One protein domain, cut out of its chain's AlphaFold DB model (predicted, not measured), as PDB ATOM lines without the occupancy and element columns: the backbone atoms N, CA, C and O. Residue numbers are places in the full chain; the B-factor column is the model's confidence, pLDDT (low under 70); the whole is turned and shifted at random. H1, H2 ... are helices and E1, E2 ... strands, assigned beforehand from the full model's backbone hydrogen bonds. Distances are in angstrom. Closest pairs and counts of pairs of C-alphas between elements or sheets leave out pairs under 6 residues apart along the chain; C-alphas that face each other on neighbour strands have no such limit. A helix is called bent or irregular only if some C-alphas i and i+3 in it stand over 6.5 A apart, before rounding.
ATOM      1  N   TRP A  25      -5.806 -40.191 -26.935       50.47
ATOM      2  CA  TRP A  25      -5.079 -39.170 -27.714       50.47
ATOM      3  C   TRP A  25      -5.711 -38.813 -29.061       50.47
ATOM      4  O   TRP A  25      -5.083 -38.117 -29.859       50.47
ATOM      5  N   ASP A  26      -6.942 -39.251 -29.331       54.19
ATOM      6  CA  ASP A  26      -7.591 -38.904 -30.591       54.19
ATOM      7  C   ASP A  26      -8.152 -37.476 -30.518       54.19
ATOM      8  O   ASP A  26      -9.296 -37.215 -30.154       54.19
ATOM      9  N   THR A  27      -7.295 -36.507 -30.827       54.31
ATOM     10  CA  THR A  27      -7.618 -35.076 -30.888       54.31
ATOM     11  C   THR A  27      -8.507 -34.714 -32.084       54.31
ATOM     12  O   THR A  27      -8.686 -33.539 -32.406       54.31
ATOM     13  N   THR A  28      -9.091 -35.715 -32.748       64.31
ATOM     14  CA  THR A  28     -10.091 -35.594 -33.818       64.31
ATOM     15  C   THR A  28     -11.458 -35.123 -33.325       64.31
ATOM     16  O   THR A  28     -12.410 -35.065 -34.098       64.31
ATOM     17  N   VAL A  29     -11.556 -34.697 -32.064       69.06
ATOM     18  CA  VAL A  29     -12.749 -34.103 -31.443       69.06
ATOM     19  C   VAL A  29     -13.352 -32.962 -32.278       69.06
ATOM     20  O   VAL A  29     -14.548 -32.716 -32.213       69.06
ATOM     21  N   ALA A  30     -12.563 -32.277 -33.109       67.69
ATOM     22  CA  ALA A  30     -13.063 -31.219 -33.988       67.69
ATOM     23  C   ALA A  30     -13.413 -31.668 -35.424       67.69
ATOM     24  O   ALA A  30     -13.729 -30.807 -36.243       67.69
ATOM     25  N   ASN A  31     -13.361 -32.963 -35.762       78.56
ATOM     26  CA  ASN A  31     -13.535 -33.430 -37.146       78.56
ATOM     27  C   ASN A  31     -14.984 -33.360 -37.639       78.56
ATOM     28  O   ASN A  31     -15.209 -33.124 -38.822       78.56
ATOM     29  N   THR A  32     -15.965 -33.595 -36.764       83.12
ATOM     30  CA  THR A  32     -17.383 -33.558 -37.143       83.12
ATOM     31  C   THR A  32     -18.062 -32.305 -36.612       83.12
ATOM     32  O   THR A  32     -17.750 -31.826 -35.517       83.12
ATOM     33  N   ALA A  33     -19.015 -31.792 -37.388       83.88
ATOM     34  CA  ALA A  33     -19.833 -30.640 -37.028       83.88
ATOM     35  C   ALA A  33     -20.525 -30.826 -35.675       83.88
ATOM     36  O   ALA A  33     -20.472 -29.964 -34.795       83.88
ATOM     37  N   GLU A  34     -21.088 -32.014 -35.463       83.81
ATOM     38  CA  GLU A  34     -21.817 -32.367 -34.252       83.81
ATOM     39  C   GLU A  34     -20.908 -32.339 -33.022       83.81
ATOM     40  O   GLU A  34     -21.317 -31.852 -31.966       83.81
ATOM     41  N   THR A  35     -19.662 -32.804 -33.145       87.94
ATOM     42  CA  THR A  35     -18.724 -32.816 -32.013       87.94
ATOM     43  C   THR A  35     -18.225 -31.411 -31.697       87.94
ATOM     44  O   THR A  35     -18.129 -31.047 -30.525       87.94
ATOM     45  N   ARG A  36     -17.988 -30.576 -32.717       87.81
ATOM     46  CA  ARG A  36     -17.650 -29.158 -32.520       87.81
ATOM     47  C   ARG A  36     -18.774 -28.405 -31.818       87.81
ATOM     48  O   ARG A  36     -18.509 -27.662 -30.872       87.81
ATOM     49  N   LEU A  37     -20.018 -28.632 -32.241       85.44
ATOM     50  CA  LEU A  37     -21.197 -28.049 -31.609       85.44
ATOM     51  C   LEU A  37     -21.350 -28.536 -30.164       85.44
ATOM     52  O   LEU A  37     -21.545 -27.717 -29.269       85.44
ATOM     53  N   ALA A  38     -21.208 -29.839 -29.915       87.75
ATOM     54  CA  ALA A  38     -21.278 -30.403 -28.570       87.75
ATOM     55  C   ALA A  38     -20.169 -29.849 -27.659       87.75
ATOM     56  O   ALA A  38     -20.433 -29.513 -26.501       87.75
ATOM     57  N   LEU A  39     -18.948 -29.684 -28.179       91.19
ATOM     58  CA  LEU A  39     -17.850 -29.048 -27.457       91.19
ATOM     59  C   LEU A  39     -18.212 -27.612 -27.106       91.19
ATOM     60  O   LEU A  39     -18.142 -27.252 -25.931       91.19
ATOM     61  N   ALA A  40     -18.666 -26.824 -28.081       88.94
ATOM     62  CA  ALA A  40     -19.056 -25.439 -27.862       88.94
ATOM     63  C   ALA A  40     -20.194 -25.303 -26.836       88.94
ATOM     64  O   ALA A  40     -20.103 -24.483 -25.925       88.94
ATOM     65  N   GLN A  41     -21.221 -26.150 -26.924       88.38
ATOM     66  CA  GLN A  41     -22.346 -26.177 -25.983       88.38
ATOM     67  C   GLN A  41     -21.939 -26.616 -24.573       88.38
ATOM     68  O   GLN A  41     -22.562 -26.214 -23.594       88.38
ATOM     69  N   SER A  42     -20.886 -27.424 -24.448       90.56
ATOM     70  CA  SER A  42     -20.384 -27.870 -23.149       90.56
ATOM     71  C   SER A  42     -19.642 -26.779 -22.364       90.56
ATOM     72  O   SER A  42     -19.381 -26.967 -21.172       90.56
ATOM     73  N   VAL A  43     -19.288 -25.666 -23.019       92.19
ATOM     74  CA  VAL A  43     -18.585 -24.532 -22.414       92.19
ATOM     75  C   VAL A  43     -19.590 -23.573 -21.780       92.19
ATOM     76  O   VAL A  43     -20.157 -22.692 -22.420       92.19
ATOM     77  N   GLU A  44     -19.753 -23.682 -20.468       89.88
ATOM     78  CA  GLU A  44     -20.413 -22.659 -19.657       89.88
ATOM     79  C   GLU A  44     -19.431 -21.529 -19.301       89.88
ATOM     80  O   GLU A  44     -18.482 -21.737 -18.534       89.88
ATOM     81  N   ILE A  45     -19.679 -20.320 -19.818       89.75
ATOM     82  CA  ILE A  45     -18.886 -19.116 -19.515       89.75
ATOM     83  C   ILE A  45     -18.920 -18.810 -18.008       89.75
ATOM     84  O   ILE A  45     -19.988 -18.762 -17.389       89.75
ATOM     85  N   GLY A  46     -17.740 -18.590 -17.423       86.88
ATOM     86  CA  GLY A  46     -17.519 -18.294 -16.006       86.88
ATOM     87  C   GLY A  46     -17.584 -19.506 -15.073       86.88
ATOM     88  O   GLY A  46     -17.385 -19.353 -13.871       86.88
ATOM     89  N   ARG A  47     -17.864 -20.706 -15.597       89.88
ATOM     90  CA  ARG A  47     -17.940 -21.953 -14.816       89.88
ATOM     91  C   ARG A  47     -16.990 -23.025 -15.313       89.88
ATOM     92  O   ARG A  47     -16.389 -23.736 -14.514       89.88
ATOM     93  N   THR A  48     -16.862 -23.150 -16.628       92.31
ATOM     94  CA  THR A  48     -15.981 -24.147 -17.232       92.31
ATOM     95  C   THR A  48     -14.538 -23.764 -16.959       92.31
ATOM     96  O   THR A  48     -14.111 -22.664 -17.305       92.31
ATOM     97  N   THR A  49     -13.789 -24.669 -16.337       96.81
ATOM     98  CA  THR A  49     -12.358 -24.494 -16.084       96.81
ATOM     99  C   THR A  49     -11.534 -25.133 -17.194       96.81
ATOM    100  O   THR A  49     -11.993 -26.072 -17.849       96.81
ATOM    101  N   GLU A  50     -10.293 -24.678 -17.366       94.38
ATOM    102  CA  GLU A  50      -9.339 -25.284 -18.308       94.38
ATOM    103  C   GLU A  50      -9.226 -26.806 -18.104       94.38
ATOM    104  O   GLU A  50      -9.366 -27.598 -19.038       94.38
ATOM    105  N   ARG A  51      -9.053 -27.229 -16.845       94.44
ATOM    106  CA  ARG A  51      -8.958 -28.646 -16.472       94.44
ATOM    107  C   ARG A  51     -10.258 -29.401 -16.729       94.44
ATOM    108  O   ARG A  51     -10.207 -30.545 -17.177       94.44
ATOM    109  N   GLY A  52     -11.408 -28.790 -16.444       94.25
ATOM    110  CA  GLY A  52     -12.714 -29.395 -16.699       94.25
ATOM    111  C   GLY A  52     -12.928 -29.670 -18.185       94.25
ATOM    112  O   GLY A  52     -13.359 -30.766 -18.545       94.25
ATOM    113  N   LEU A  53     -12.540 -28.719 -19.043       94.00
ATOM    114  CA  LEU A  53     -12.623 -28.888 -20.490       94.00
ATOM    115  C   LEU A  53     -11.709 -30.022 -20.975       94.00
ATOM    116  O   LEU A  53     -12.175 -30.919 -21.673       94.00
ATOM    117  N   VAL A  54     -10.447 -30.039 -20.533       93.25
ATOM    118  CA  VAL A  54      -9.470 -31.076 -20.920       93.25
ATOM    119  C   VAL A  54      -9.858 -32.461 -20.418       93.25
ATOM    120  O   VAL A  54      -9.649 -33.450 -21.110       93.25
ATOM    121  N   THR A  55     -10.453 -32.555 -19.231       90.00
ATOM    122  CA  THR A  55     -10.910 -33.846 -18.691       90.00
ATOM    123  C   THR A  55     -12.046 -34.429 -19.533       90.00
ATOM    124  O   THR A  55     -12.143 -35.642 -19.671       90.00
ATOM    125  N   ARG A  56     -12.903 -33.571 -20.100       89.56
ATOM    126  CA  ARG A  56     -14.058 -33.993 -20.901       89.56
ATOM    127  C   ARG A  56     -13.701 -34.280 -22.358       89.56
ATOM    128  O   ARG A  56     -14.207 -35.245 -22.914       89.56
ATOM    129  N   TRP A  57     -12.860 -33.444 -22.960       91.62
ATOM    130  CA  TRP A  57     -12.590 -33.453 -24.403       91.62
ATOM    131  C   TRP A  57     -11.150 -33.824 -24.765       91.62
ATOM    132  O   TRP A  57     -10.782 -33.793 -25.932       91.62
ATOM    133  N   GLY A  58     -10.314 -34.146 -23.782       90.19
ATOM    134  CA  GLY A  58      -8.891 -34.374 -23.999       90.19
ATOM    135  C   GLY A  58      -8.095 -33.078 -24.163       90.19
ATOM    136  O   GLY A  58      -8.616 -31.957 -24.094       90.19
ATOM    137  N   ASN A  59      -6.784 -33.233 -24.348       89.81
ATOM    138  CA  ASN A  59      -5.899 -32.093 -24.552       89.81
ATOM    139  C   ASN A  59      -6.194 -31.416 -25.901       89.81
ATOM    140  O   ASN A  59      -6.322 -32.111 -26.909       89.81
ATOM    141  N   PRO A  60      -6.262 -30.074 -25.949       89.94
ATOM    142  CA  PRO A  60      -6.335 -29.362 -27.214       89.94
ATOM    143  C   PRO A  60      -5.048 -29.572 -28.011       89.94
ATOM    144  O   PRO A  60      -3.969 -29.776 -27.447       89.94
ATOM    145  N   LEU A  61      -5.167 -29.447 -29.329       85.88
ATOM    146  CA  LEU A  61      -4.049 -29.566 -30.261       85.88
ATOM    147  C   LEU A  61      -3.013 -28.461 -30.063       85.88
ATOM    148  O   LEU A  61      -1.815 -28.671 -30.227       85.88
ATOM    149  N   GLN A  62      -3.508 -27.263 -29.759       86.25
ATOM    150  CA  GLN A  62      -2.706 -26.074 -29.553       86.25
ATOM    151  C   GLN A  62      -3.251 -25.303 -28.352       86.25
ATOM    152  O   GLN A  62      -4.464 -25.155 -28.178       86.25
ATOM    153  N   LYS A  63      -2.329 -24.813 -27.523       91.62
ATOM    154  CA  LYS A  63      -2.601 -23.914 -26.404       91.62
ATOM    155  C   LYS A  63      -1.838 -22.623 -26.651       91.62
ATOM    156  O   LYS A  63      -0.634 -22.664 -26.883       91.62
ATOM    157  N   VAL A  64      -2.534 -21.497 -26.620       89.44
ATOM    158  CA  VAL A  64      -1.924 -20.165 -26.633       89.44
ATOM    159  C   VAL A  64      -2.073 -19.601 -25.231       89.44
ATOM    160  O   VAL A  64      -3.156 -19.681 -24.662       89.44
ATOM    161  N   HIS A  65      -1.005 -19.065 -24.657       91.00
ATOM    162  CA  HIS A  65      -1.053 -18.433 -23.346       91.00
ATOM    163  C   HIS A  65      -0.418 -17.050 -23.447       91.00
ATOM    164  O   HIS A  65       0.753 -16.930 -23.800       91.00
ATOM    165  N   GLU A  66      -1.208 -16.018 -23.168       87.75
ATOM    166  CA  GLU A  66      -0.792 -14.623 -23.242       87.75
ATOM    167  C   GLU A  66      -1.265 -13.889 -21.981       87.75
ATOM    168  O   GLU A  66      -2.432 -13.524 -21.819       87.75
ATOM    169  N   GLY A  67      -0.339 -13.713 -21.036       90.94
ATOM    170  CA  GLY A  67      -0.627 -13.101 -19.740       90.94
ATOM    171  C   GLY A  67      -1.658 -13.897 -18.935       90.94
ATOM    172  O   GLY A  67      -1.449 -15.060 -18.615       90.94
ATOM    173  N   GLY A  68      -2.774 -13.261 -18.571       86.94
ATOM    174  CA  GLY A  68      -3.866 -13.909 -17.831       86.94
ATOM    175  C   GLY A  68      -4.852 -14.693 -18.704       86.94
ATOM    176  O   GLY A  68      -5.806 -15.257 -18.162       86.94
ATOM    177  N   GLN A  69      -4.657 -14.699 -20.026       91.44
ATOM    178  CA  GLN A  69      -5.550 -15.319 -20.998       91.44
ATOM    179  C   GLN A  69      -4.923 -16.587 -21.587       91.44
ATOM    180  O   GLN A  69      -3.764 -16.591 -21.996       91.44
ATOM    181  N   SER A  70      -5.715 -17.653 -21.670       93.06
ATOM    182  CA  SER A  70      -5.349 -18.901 -22.341       93.06
ATOM    183  C   SER A  70      -6.366 -19.202 -23.438       93.06
ATOM    184  O   SER A  70      -7.565 -19.090 -23.211       93.06
ATOM    185  N   GLU A  71      -5.931 -19.627 -24.616       93.69
ATOM    186  CA  GLU A  71      -6.818 -20.096 -25.682       93.69
ATOM    187  C   GLU A  71      -6.517 -21.551 -26.009       93.69
ATOM    188  O   GLU A  71      -5.380 -21.921 -26.311       93.69
ATOM    189  N   TYR A  72      -7.542 -22.392 -25.916       93.88
ATOM    190  CA  TYR A  72      -7.458 -23.811 -26.233       93.88
ATOM    191  C   TYR A  72      -8.084 -24.038 -27.596       93.88
ATOM    192  O   TYR A  72      -9.239 -23.679 -27.823       93.88
ATOM    193  N   ILE A  73      -7.310 -24.634 -28.495       90.69
ATOM    194  CA  ILE A  73      -7.654 -24.747 -29.906       90.69
ATOM    195  C   ILE A  73      -7.766 -26.226 -30.257       90.69
ATOM    196  O   ILE A  73      -6.771 -26.956 -30.322       90.69
ATOM    197  N   TYR A  74      -9.001 -26.658 -30.477       90.06
ATOM    198  CA  TYR A  74      -9.347 -27.979 -30.981       90.06
ATOM    199  C   TYR A  74      -9.521 -27.863 -32.494       90.06
ATOM    200  O   TYR A  74     -10.436 -27.189 -32.962       90.06
ATOM    201  N   ARG A  75      -8.618 -28.475 -33.262       85.19
ATOM    202  CA  ARG A  75      -8.659 -28.495 -34.730       85.19
ATOM    203  C   ARG A  75      -8.098 -29.810 -35.259       85.19
ATOM    204  O   ARG A  75      -7.389 -30.512 -34.537       85.19
ATOM    205  N   GLN A  76      -8.357 -30.108 -36.524       77.75
ATOM    206  CA  GLN A  76      -7.740 -31.244 -37.204       77.75
ATOM    207  C   GLN A  76      -6.274 -30.930 -37.573       77.75
ATOM    208  O   GLN A  76      -5.971 -29.828 -38.024       77.75
ATOM    209  N   MET A  77      -5.342 -31.882 -37.386       65.50
ATOM    210  CA  MET A  77      -3.923 -31.693 -37.767       65.50
ATOM    211  C   MET A  77      -3.693 -31.727 -39.283       65.50
ATOM    212  O   MET A  77      -2.825 -31.018 -39.778       65.50
ATOM    213  N   ASN A  78      -4.454 -32.559 -39.997       69.19
ATOM    214  CA  ASN A  78      -4.181 -32.928 -41.392       69.19
ATOM    215  C   ASN A  78      -5.234 -32.393 -42.378       69.19
ATOM    216  O   ASN A  78      -5.261 -32.827 -43.526       69.19
ATOM    217  N   GLY A  79      -6.143 -31.533 -41.915       61.25
ATOM    218  CA  GLY A  79      -7.276 -31.033 -42.692       61.25
ATOM    219  C   GLY A  79      -7.176 -29.542 -42.980       61.25
ATOM    220  O   GLY A  79      -6.293 -28.851 -42.465       61.25
ATOM    221  N   ASP A  80      -8.112 -29.048 -43.786       62.81
ATOM    222  CA  ASP A  80      -8.287 -27.617 -43.991       62.81
ATOM    223  C   ASP A  80      -8.490 -26.926 -42.636       62.81
ATOM    224  O   ASP A  80      -9.341 -27.315 -41.834       62.81
ATOM    225  N   SER A  81      -7.746 -25.842 -42.408       66.44
ATOM    226  CA  SER A  81      -7.837 -24.939 -41.246       66.44
ATOM    227  C   SER A  81      -9.237 -24.345 -40.998       66.44
ATOM    228  O   SER A  81      -9.409 -23.510 -40.112       66.44
ATOM    229  N   ALA A  82     -10.225 -24.730 -41.806       72.69
ATOM    230  CA  ALA A  82     -11.602 -24.293 -41.740       72.69
ATOM    231  C   ALA A  82     -12.340 -24.856 -40.524       72.69
ATOM    232  O   ALA A  82     -13.220 -24.165 -40.037       72.69
ATOM    233  N   ASP A  83     -11.970 -26.031 -40.006       84.06
ATOM    234  CA  ASP A  83     -12.701 -26.700 -38.926       84.06
ATOM    235  C   ASP A  83     -11.991 -26.595 -37.578       84.06
ATOM    236  O   ASP A  83     -10.936 -27.190 -37.338       84.06
ATOM    237  N   TYR A  84     -12.586 -25.823 -36.671       86.94
ATOM    238  CA  TYR A  84     -11.987 -25.557 -35.372       86.94
ATOM    239  C   TYR A  84     -13.014 -25.184 -34.306       86.94
ATOM    240  O   TYR A  84     -14.098 -24.671 -34.596       86.94
ATOM    241  N   VAL A  85     -12.610 -25.369 -33.049       90.00
ATOM    242  CA  VAL A  85     -13.212 -24.738 -31.874       90.00
ATOM    243  C   VAL A  85     -12.107 -24.112 -31.031       90.00
ATOM    244  O   VAL A  85     -11.134 -24.771 -30.668       90.00
ATOM    245  N   ILE A  86     -12.256 -22.829 -30.720       91.81
ATOM    246  CA  ILE A  86     -11.371 -22.061 -29.850       91.81
ATOM    247  C   ILE A  86     -12.151 -21.714 -28.588       91.81
ATOM    248  O   ILE A  86     -13.182 -21.042 -28.655       91.81
ATOM    249  N   VAL A  87     -11.642 -22.139 -27.436       93.00
ATOM    250  CA  VAL A  87     -12.171 -21.755 -26.126       93.00
ATOM    251  C   VAL A  87     -11.179 -20.816 -25.465       93.00
ATOM    252  O   VAL A  87     -10.026 -21.181 -25.244       93.00
ATOM    253  N   THR A  88     -11.624 -19.602 -25.167       93.94
ATOM    254  CA  THR A  88     -10.822 -18.594 -24.476       93.94
ATOM    255  C   THR A  88     -11.109 -18.675 -22.982       93.94
ATOM    256  O   THR A  88     -12.264 -18.731 -22.557       93.94
ATOM    257  N   PHE A  89     -10.049 -18.658 -22.191       93.94
ATOM    258  CA  PHE A  89     -10.053 -18.640 -20.741       93.94
ATOM    259  C   PHE A  89      -9.364 -17.373 -20.256       93.94
ATOM    260  O   PHE A  89      -8.350 -16.966 -20.816       93.94
ATOM    261  N   GLN A  90      -9.870 -16.776 -19.185       92.81
ATOM    262  CA  GLN A  90      -9.141 -15.772 -18.415       92.81
ATOM    263  C   GLN A  90      -9.108 -16.224 -16.963       92.81
ATOM    264  O   GLN A  90     -10.131 -16.627 -16.407       92.81
ATOM    265  N   HIS A  91      -7.918 -16.207 -16.363       92.75
ATOM    266  CA  HIS A  91      -7.694 -16.676 -14.991       92.75
ATOM    267  C   HIS A  91      -8.241 -18.099 -14.738       92.75
ATOM    268  O   HIS A  91      -8.798 -18.390 -13.682       92.75
ATOM    269  N   GLY A  92      -8.103 -18.989 -15.728       90.62
ATOM    270  CA  GLY A  92      -8.506 -20.395 -15.638       90.62
ATOM    271  C   GLY A  92     -10.000 -20.681 -15.839       90.62
ATOM    272  O   GLY A  92     -10.397 -21.847 -15.764       90.62
ATOM    273  N   LEU A  93     -10.824 -19.662 -16.118       93.88
ATOM    274  CA  LEU A  93     -12.264 -19.786 -16.376       93.88
ATOM    275  C   LEU A  93     -12.608 -19.396 -17.812       93.88
ATOM    276  O   LEU A  93     -12.085 -18.415 -18.330       93.88
ATOM    277  N   ALA A  94     -13.508 -20.147 -18.446       91.31
ATOM    278  CA  ALA A  94     -13.925 -19.890 -19.818       91.31
ATOM    279  C   ALA A  94     -14.637 -18.534 -19.919       91.31
ATOM    280  O   ALA A  94     -15.624 -18.293 -19.223       91.31
ATOM    281  N   THR A  95     -14.158 -17.661 -20.798       91.56
ATOM    282  CA  THR A  95     -14.744 -16.342 -21.080       91.56
ATOM    283  C   THR A  95     -15.425 -16.278 -22.439       91.56
ATOM    284  O   THR A  95     -16.290 -15.430 -22.646       91.56
ATOM    285  N   GLY A  96     -15.092 -17.190 -23.351       87.38
ATOM    286  CA  GLY A  96     -15.718 -17.248 -24.662       87.38
ATOM    287  C   GLY A  96     -15.427 -18.542 -25.403       87.38
ATOM    288  O   GLY A  96     -14.469 -19.256 -25.109       87.38
ATOM    289  N   VAL A  97     -16.264 -18.822 -26.394       89.88
ATOM    290  CA  VAL A  97     -16.085 -19.924 -27.334       89.88
ATOM    291  C   VAL A  97     -16.382 -19.436 -28.749       89.88
ATOM    292  O   VAL A  97     -17.296 -18.637 -28.961       89.88
ATOM    293  N   ARG A  98     -15.564 -19.877 -29.704       87.44
ATOM    294  CA  ARG A  98     -15.655 -19.568 -31.134       87.44
ATOM    295  C   ARG A  98     -15.489 -20.868 -31.907       87.44
ATOM    296  O   ARG A  98     -14.588 -21.638 -31.592       87.44
ATOM    297  N   TRP A  99     -16.312 -21.117 -32.915       87.38
ATOM    298  CA  TRP A  99     -16.167 -22.291 -33.779       87.38
ATOM    299  C   TRP A  99     -16.488 -21.948 -35.229       87.38
ATOM    300  O   TRP A  99     -17.108 -20.919 -35.505       87.38
ATOM    301  N   SER A 100     -16.040 -22.803 -36.144       82.06
ATOM    302  CA  SER A 100     -16.067 -22.564 -37.591       82.06
ATOM    303  C   SER A 100     -17.453 -22.391 -38.216       82.06
ATOM    304  O   SER A 100     -17.579 -21.766 -39.266       82.06
ATOM    305  N   GLU A 101     -18.503 -22.912 -37.581       74.94
ATOM    306  CA  GLU A 101     -19.870 -22.865 -38.121       74.94
ATOM    307  C   GLU A 101     -20.626 -21.591 -37.740       74.94
ATOM    308  O   GLU A 101     -21.678 -21.306 -38.315       74.94
ATOM    309  N   ILE A 102     -20.087 -20.774 -36.825       67.00
ATOM    310  CA  ILE A 102     -20.576 -19.403 -36.670       67.00
ATOM    311  C   ILE A 102     -20.151 -18.630 -37.919       67.00
ATOM    312  O   ILE A 102     -18.981 -18.279 -38.092       67.00
ATOM    313  N   GLY A 103     -21.120 -18.359 -38.797       52.97
ATOM    314  CA  GLY A 103     -20.910 -17.580 -40.012       52.97
ATOM    315  C   GLY A 103     -20.162 -16.274 -39.725       52.97
ATOM    316  O   GLY A 103     -20.585 -15.477 -38.893       52.97
ATOM    317  N   GLY A 104     -19.034 -16.067 -40.412       56.22
ATOM    318  CA  GLY A 104     -18.180 -14.879 -40.261       56.22
ATOM    319  C   GLY A 104     -16.920 -15.082 -39.412       56.22
ATOM    320  O   GLY A 104     -16.038 -14.223 -39.436       56.22
ATOM    321  N   CYS A 105     -16.784 -16.225 -38.734       56.94
ATOM    322  CA  CYS A 105     -15.554 -16.614 -38.058       56.94
ATOM    323  C   CYS A 105     -14.682 -17.483 -38.959       56.94
ATOM    324  O   CYS A 105     -14.915 -18.680 -39.093       56.94
ATOM    325  N   ARG A 106     -13.652 -16.886 -39.563       53.84
ATOM    326  CA  ARG A 106     -12.524 -17.638 -40.117       53.84
ATOM    327  C   ARG A 106     -11.310 -17.391 -39.232       53.84
ATOM    328  O   ARG A 106     -11.026 -16.262 -38.843       53.84
ATOM    329  N   ALA A 107     -10.583 -18.439 -38.886       57.34
ATOM    330  CA  ALA A 107      -9.283 -18.322 -38.251       57.34
ATOM    331  C   ALA A 107      -8.251 -18.832 -39.248       57.34
ATOM    332  O   ALA A 107      -8.386 -19.933 -39.781       57.34
ATOM    333  N   THR A 108      -7.236 -18.019 -39.528       48.81
ATOM    334  CA  THR A 108      -6.106 -18.476 -40.332       48.81
ATOM    335  C   THR A 108      -5.055 -18.989 -39.368       48.81
ATOM    336  O   THR A 108      -4.443 -18.222 -38.624       48.81
ATOM    337  N   PHE A 109      -4.866 -20.302 -39.362       54.25
ATOM    338  CA  PHE A 109      -3.778 -20.942 -38.640       54.25
ATOM    339  C   PHE A 109      -2.591 -21.095 -39.587       54.25
ATOM    340  O   PHE A 109      -2.765 -21.561 -40.717       54.25
ATOM    341  N   ALA A 110      -1.394 -20.713 -39.145       52.62
ATOM    342  CA  ALA A 110      -0.187 -21.061 -39.883       52.62
ATOM    343  C   ALA A 110      -0.042 -22.599 -39.915       52.62
ATOM    344  O   ALA A 110      -0.337 -23.256 -38.905       52.62
ATOM    345  N   PRO A 111       0.367 -23.196 -41.052       53.56
ATOM    346  CA  PRO A 111       0.717 -24.609 -41.095       53.56
ATOM    347  C   PRO A 111       1.812 -24.883 -40.064       53.56
ATOM    348  O   PRO A 111       2.852 -24.224 -40.082       53.56
ATOM    349  N   ARG A 112       1.589 -25.851 -39.170       54.41
ATOM    350  CA  ARG A 112       2.601 -26.216 -38.174       54.41
ATOM    351  C   ARG A 112       3.813 -26.786 -38.909       54.41
ATOM    352  O   ARG A 112       3.672 -27.757 -39.652       54.41
ATOM    353  N   VAL A 113       4.993 -26.211 -38.689       52.47
ATOM    354  CA  VAL A 113       6.236 -26.751 -39.254       52.47
ATOM    355  C   VAL A 113       6.470 -28.152 -38.666       52.47
ATOM    356  O   VAL A 113       6.433 -28.307 -37.441       52.47
ATOM    357  N   ILE A 123       1.085 -17.720 -33.396       50.34
ATOM    358  CA  ILE A 123       0.093 -16.731 -32.976       50.34
ATOM    359  C   ILE A 123      -1.120 -16.889 -33.888       50.34
ATOM    360  O   ILE A 123      -1.077 -16.556 -35.074       50.34
ATOM    361  N   VAL A 124      -2.208 -17.405 -33.326       51.69
ATOM    362  CA  VAL A 124      -3.463 -17.543 -34.050       51.69
ATOM    363  C   VAL A 124      -4.063 -16.159 -34.188       51.69
ATOM    364  O   VAL A 124      -4.434 -15.524 -33.205       51.69
ATOM    365  N   ARG A 125      -4.149 -15.680 -35.427       51.03
ATOM    366  CA  ARG A 125      -4.826 -14.427 -35.744       51.03
ATOM    367  C   ARG A 125      -6.221 -14.775 -36.255       51.03
ATOM    368  O   ARG A 125      -6.331 -15.275 -37.377       51.03
ATOM    369  N   PRO A 126      -7.290 -14.573 -35.463       47.50
ATOM    370  CA  PRO A 126      -8.638 -14.668 -36.003       47.50
ATOM    371  C   PRO A 126      -8.778 -13.654 -37.146       47.50
ATOM    372  O   PRO A 126      -8.350 -12.506 -37.028       47.50
ATOM    373  N   VAL A 127      -9.345 -14.085 -38.270       44.94
ATOM    374  CA  VAL A 127      -9.552 -13.261 -39.463       44.94
ATOM    375  C   VAL A 127     -11.055 -13.104 -39.672       44.94
ATOM    376  O   VAL A 127     -11.712 -13.939 -40.287       44.94
ATOM    377  N   GLY A 128     -11.617 -12.022 -39.133       43.81
ATOM    378  CA  GLY A 128     -13.042 -11.707 -39.253       43.81
ATOM    379  C   GLY A 128     -13.646 -11.157 -37.962       43.81
ATOM    380  O   GLY A 128     -13.015 -11.172 -36.904       43.81
ATOM    381  N   ALA A 129     -14.881 -10.659 -38.050       44.91
ATOM    382  CA  ALA A 129     -15.655 -10.181 -36.907       44.91
ATOM    383  C   ALA A 129     -16.202 -11.371 -36.104       44.91
ATOM    384  O   ALA A 129     -17.389 -11.684 -36.137       44.91
ATOM    385  N   CYS A 130     -15.316 -12.056 -35.384       52.09
ATOM    386  CA  CYS A 130     -15.714 -13.067 -34.421       52.09
ATOM    387  C   CYS A 130     -16.230 -12.398 -33.156       52.09
ATOM    388  O   CYS A 130     -15.464 -12.173 -32.220       52.09
ATOM    389  N   ALA A 131     -17.525 -12.090 -33.115       52.66
ATOM    390  CA  ALA A 131     -18.162 -11.839 -31.835       52.66
ATOM    391  C   ALA A 131     -18.099 -13.152 -31.030       52.66
ATOM    392  O   ALA A 131     -18.582 -14.180 -31.515       52.66
ATOM    393  N   PRO A 132     -17.476 -13.185 -29.842       52.47
ATOM    394  CA  PRO A 132     -17.661 -14.314 -28.938       52.47
ATOM    395  C   PRO A 132     -19.162 -14.491 -28.685       52.47
ATOM    396  O   PRO A 132     -19.901 -13.506 -28.613       52.47
ATOM    397  N   ALA A 133     -19.615 -15.738 -28.548       48.62
ATOM    398  CA  ALA A 133     -20.977 -16.035 -28.118       48.62
ATOM    399  C   ALA A 133     -21.157 -15.539 -26.673       48.62
ATOM    400  O   ALA A 133     -20.962 -16.271 -25.706       48.62
ATOM    401  N   ALA A 134     -21.423 -14.249 -26.520       42.06
ATOM    402  CA  ALA A 134     -21.568 -13.616 -25.233       42.06
ATOM    403  C   ALA A 134     -22.986 -13.851 -24.704       42.06
ATOM    404  O   ALA A 134     -23.955 -13.937 -25.462       42.06
ATOM    405  N   ARG A 135     -23.107 -13.968 -23.379       40.91
ATOM    406  CA  ARG A 135     -24.407 -14.003 -22.698       40.91
ATOM    407  C   ARG A 135     -25.272 -12.819 -23.163       40.91
ATOM    408  O   ARG A 135     -24.717 -11.732 -23.345       40.91
ATOM    409  N   PRO A 136     -26.608 -12.963 -23.281       34.34
ATOM    410  CA  PRO A 136     -27.473 -11.812 -23.523       34.34
ATOM    411  C   PRO A 136     -27.202 -10.737 -22.456       34.34
ATOM    412  O   PRO A 136     -27.338 -10.996 -21.262       34.34
ATOM    413  N   GLY A 137     -26.747  -9.558 -22.895       39.09
ATOM    414  CA  GLY A 137     -26.385  -8.426 -22.032       39.09
ATOM    415  C   GLY A 137     -24.885  -8.176 -21.829       39.09
ATOM    416  O   GLY A 137     -24.529  -7.185 -21.198       39.09
ATOM    417  N   VAL A 138     -23.996  -9.015 -22.369       40.12
ATOM    418  CA  VAL A 138     -22.544  -8.785 -22.324       40.12
ATOM    419  C   VAL A 138     -22.052  -8.577 -23.752       40.12
ATOM    420  O   VAL A 138     -22.102  -9.497 -24.555       40.12
ATOM    421  N   VAL A 139     -21.591  -7.374 -24.098       41.00
ATOM    422  CA  VAL A 139     -20.898  -7.156 -25.376       41.00
ATOM    423  C   VAL A 139     -19.425  -7.421 -25.121       41.00
ATOM    424  O   VAL A 139     -18.785  -6.714 -24.342       41.00
ATOM    425  N   VAL A 140     -18.904  -8.477 -25.732       43.41
ATOM    426  CA  VAL A 140     -17.483  -8.804 -25.680       43.41
ATOM    427  C   VAL A 140     -16.925  -8.592 -27.081       43.41
ATOM    428  O   VAL A 140     -17.503  -9.076 -28.053       43.41
ATOM    429  N   ASP A 141     -15.861  -7.800 -27.202       44.25
ATOM    430  CA  ASP A 141     -15.254  -7.521 -28.504       44.25
ATOM    431  C   ASP A 141     -14.521  -8.751 -29.077       44.25
ATOM    432  O   ASP A 141     -14.376  -9.789 -28.424       44.25
ATOM    433  N   ALA A 142     -14.031  -8.632 -30.315       36.00
ATOM    434  CA  ALA A 142     -13.286  -9.690 -31.006       36.00
ATOM    435  C   ALA A 142     -11.991 -10.133 -30.282       36.00
ATOM    436  O   ALA A 142     -11.387 -11.137 -30.669       36.00
ATOM    437  N   TYR A 143     -11.583  -9.408 -29.234       36.41
ATOM    438  CA  TYR A 143     -10.410  -9.665 -28.401       36.41
ATOM    439  C   TYR A 143     -10.770 -10.124 -26.981       36.41
ATOM    440  O   TYR A 143      -9.884 -10.237 -26.136       36.41
ATOM    441  N   GLY A 144     -12.042 -10.401 -26.685       38.38
ATOM    442  CA  GLY A 144     -12.439 -10.878 -25.362       38.38
ATOM    443  C   GLY A 144     -12.580  -9.776 -24.304       38.38
ATOM    444  O   GLY A 144     -12.681 -10.096 -23.119       38.38
ATOM    445  N   ARG A 145     -12.596  -8.487 -24.675       40.00
ATOM    446  CA  ARG A 145     -12.824  -7.398 -23.710       40.00
ATOM    447  C   ARG A 145     -14.311  -7.215 -23.466       40.00
ATOM    448  O   ARG A 145     -15.078  -6.956 -24.390       40.00
ATOM    449  N   VAL A 146     -14.703  -7.320 -22.202       43.22
ATOM    450  CA  VAL A 146     -16.076  -7.102 -21.748       43.22
ATOM    451  C   VAL A 146     -16.346  -5.600 -21.664       43.22
ATOM    452  O   VAL A 146     -15.794  -4.916 -20.803       43.22
ATOM    453  N   ALA A 147     -17.220  -5.077 -22.523       42.34
ATOM    454  CA  ALA A 147     -17.807  -3.761 -22.314       42.34
ATOM    455  C   ALA A 147     -18.892  -3.902 -21.238       42.34
ATOM    456  O   ALA A 147     -20.004  -4.361 -21.504       42.34
ATOM    457  N   GLN A 148     -18.562  -3.553 -19.994       38.88
ATOM    458  CA  GLN A 148     -19.541  -3.501 -18.914       38.88
ATOM    459  C   GLN A 148     -20.421  -2.263 -19.137       38.88
ATOM    460  O   GLN A 148     -20.102  -1.164 -18.688       38.88
TER     461      GLN A 148
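What this domain is: This is residues 25 to 113 and 123 to 148 of the 202 residues of an uncharacterized protein of Rhodobacteraceae bacterium (UniProt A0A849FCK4). A twisted slab of four strands, E1 to E4, has H2 and H3 over one face and the short H1 near one end of that face. On the side away from H2 and H3, a small two-stranded ribbon, E5 and E6, and an irregular tail, residues 128 to 148, complete the model. The printed part has 115 residues, with three named helices and then six named strands along the chain; the larger sheet has the order E1, E2, E3, E4, antiparallel throughout. The class is mixed, helices and strands, with under half of the residues, 54, in named elements. The whole is compact, with a radius of gyration of the C-alphas of 13.1 A and spans of 40 by 30 by 29 A.

Where its parts are: H1, residues 27 to 30, begins at C-alpha 27 (-7.618, -35.076, -30.888) and is irregular: C-alphas 27 and 30 are 7.4 A apart. H2 is residues 33 to 42, 14.2 A long, and H3 residues 50 to 57, 10.7 A. The strands are E1, residues 62 to 66, 13.2 A; E2, 69 to 75, 19.3 A; E3, 84 to 90, 19.8 A; E4, 93 to 99, 18.0 A; E5, 106 to 108; and E6, 125 to 127, which ends at C-alpha 127 (-9.552, -13.261, -39.463).

How they stand to each other: E1 to E4 form a meander, each strand the antiparallel neighbour of the one before. Three hairpins make it: E1 and E2, with N 64 and O 71 at 2.9 A; E2 and E3, with N 72 and O 87 at 2.8 A; E3 and E4, with N 86 and O 98 at 2.8 A. H2 and H3 on one face of this sheet make two layers, one of helices and one of strands. H2 has a height over the sheet of 9.0 A and runs along the strands, at 5 degrees to E3 on the local plane; its closest C-alphas to E3 are Arg 36 and Val 85, 6.3 A. H3, height 8.6 A, is close to H2 but not clearly touching, with the C-alphas of Leu 39 and Trp 57 at 7.5 A. H1, on the same face, touches H2 only at the corner and only just, with 3 pairs of C-alphas within 8 A, the closest Ala 30 and Arg 36 at 5.2 A. In H2 and H3 every O i to N i+4 pair is within hydrogen-bond range; H1 is too short for such a pair. E5 and E6 are antiparallel neighbours, with N 127 and O 106 at 2.8 A, and are apart from H2.

The domain as a whole: The C-alphas farthest apart, those of Val 113 and Gly 137, are 41.2 A from each other. Residues 114 to 122 are not printed, and C-alphas 113 and 123 across the cut are 13.3 A apart. Of the links printed whole, none is long. Residues 139 to 140 pair antiparallel with residues 146 to 147. Mean pLDDT of the printed part is 72.8; residues 25 to 30, 77 to 81, 102 to 113 and 123 to 148 are under 70.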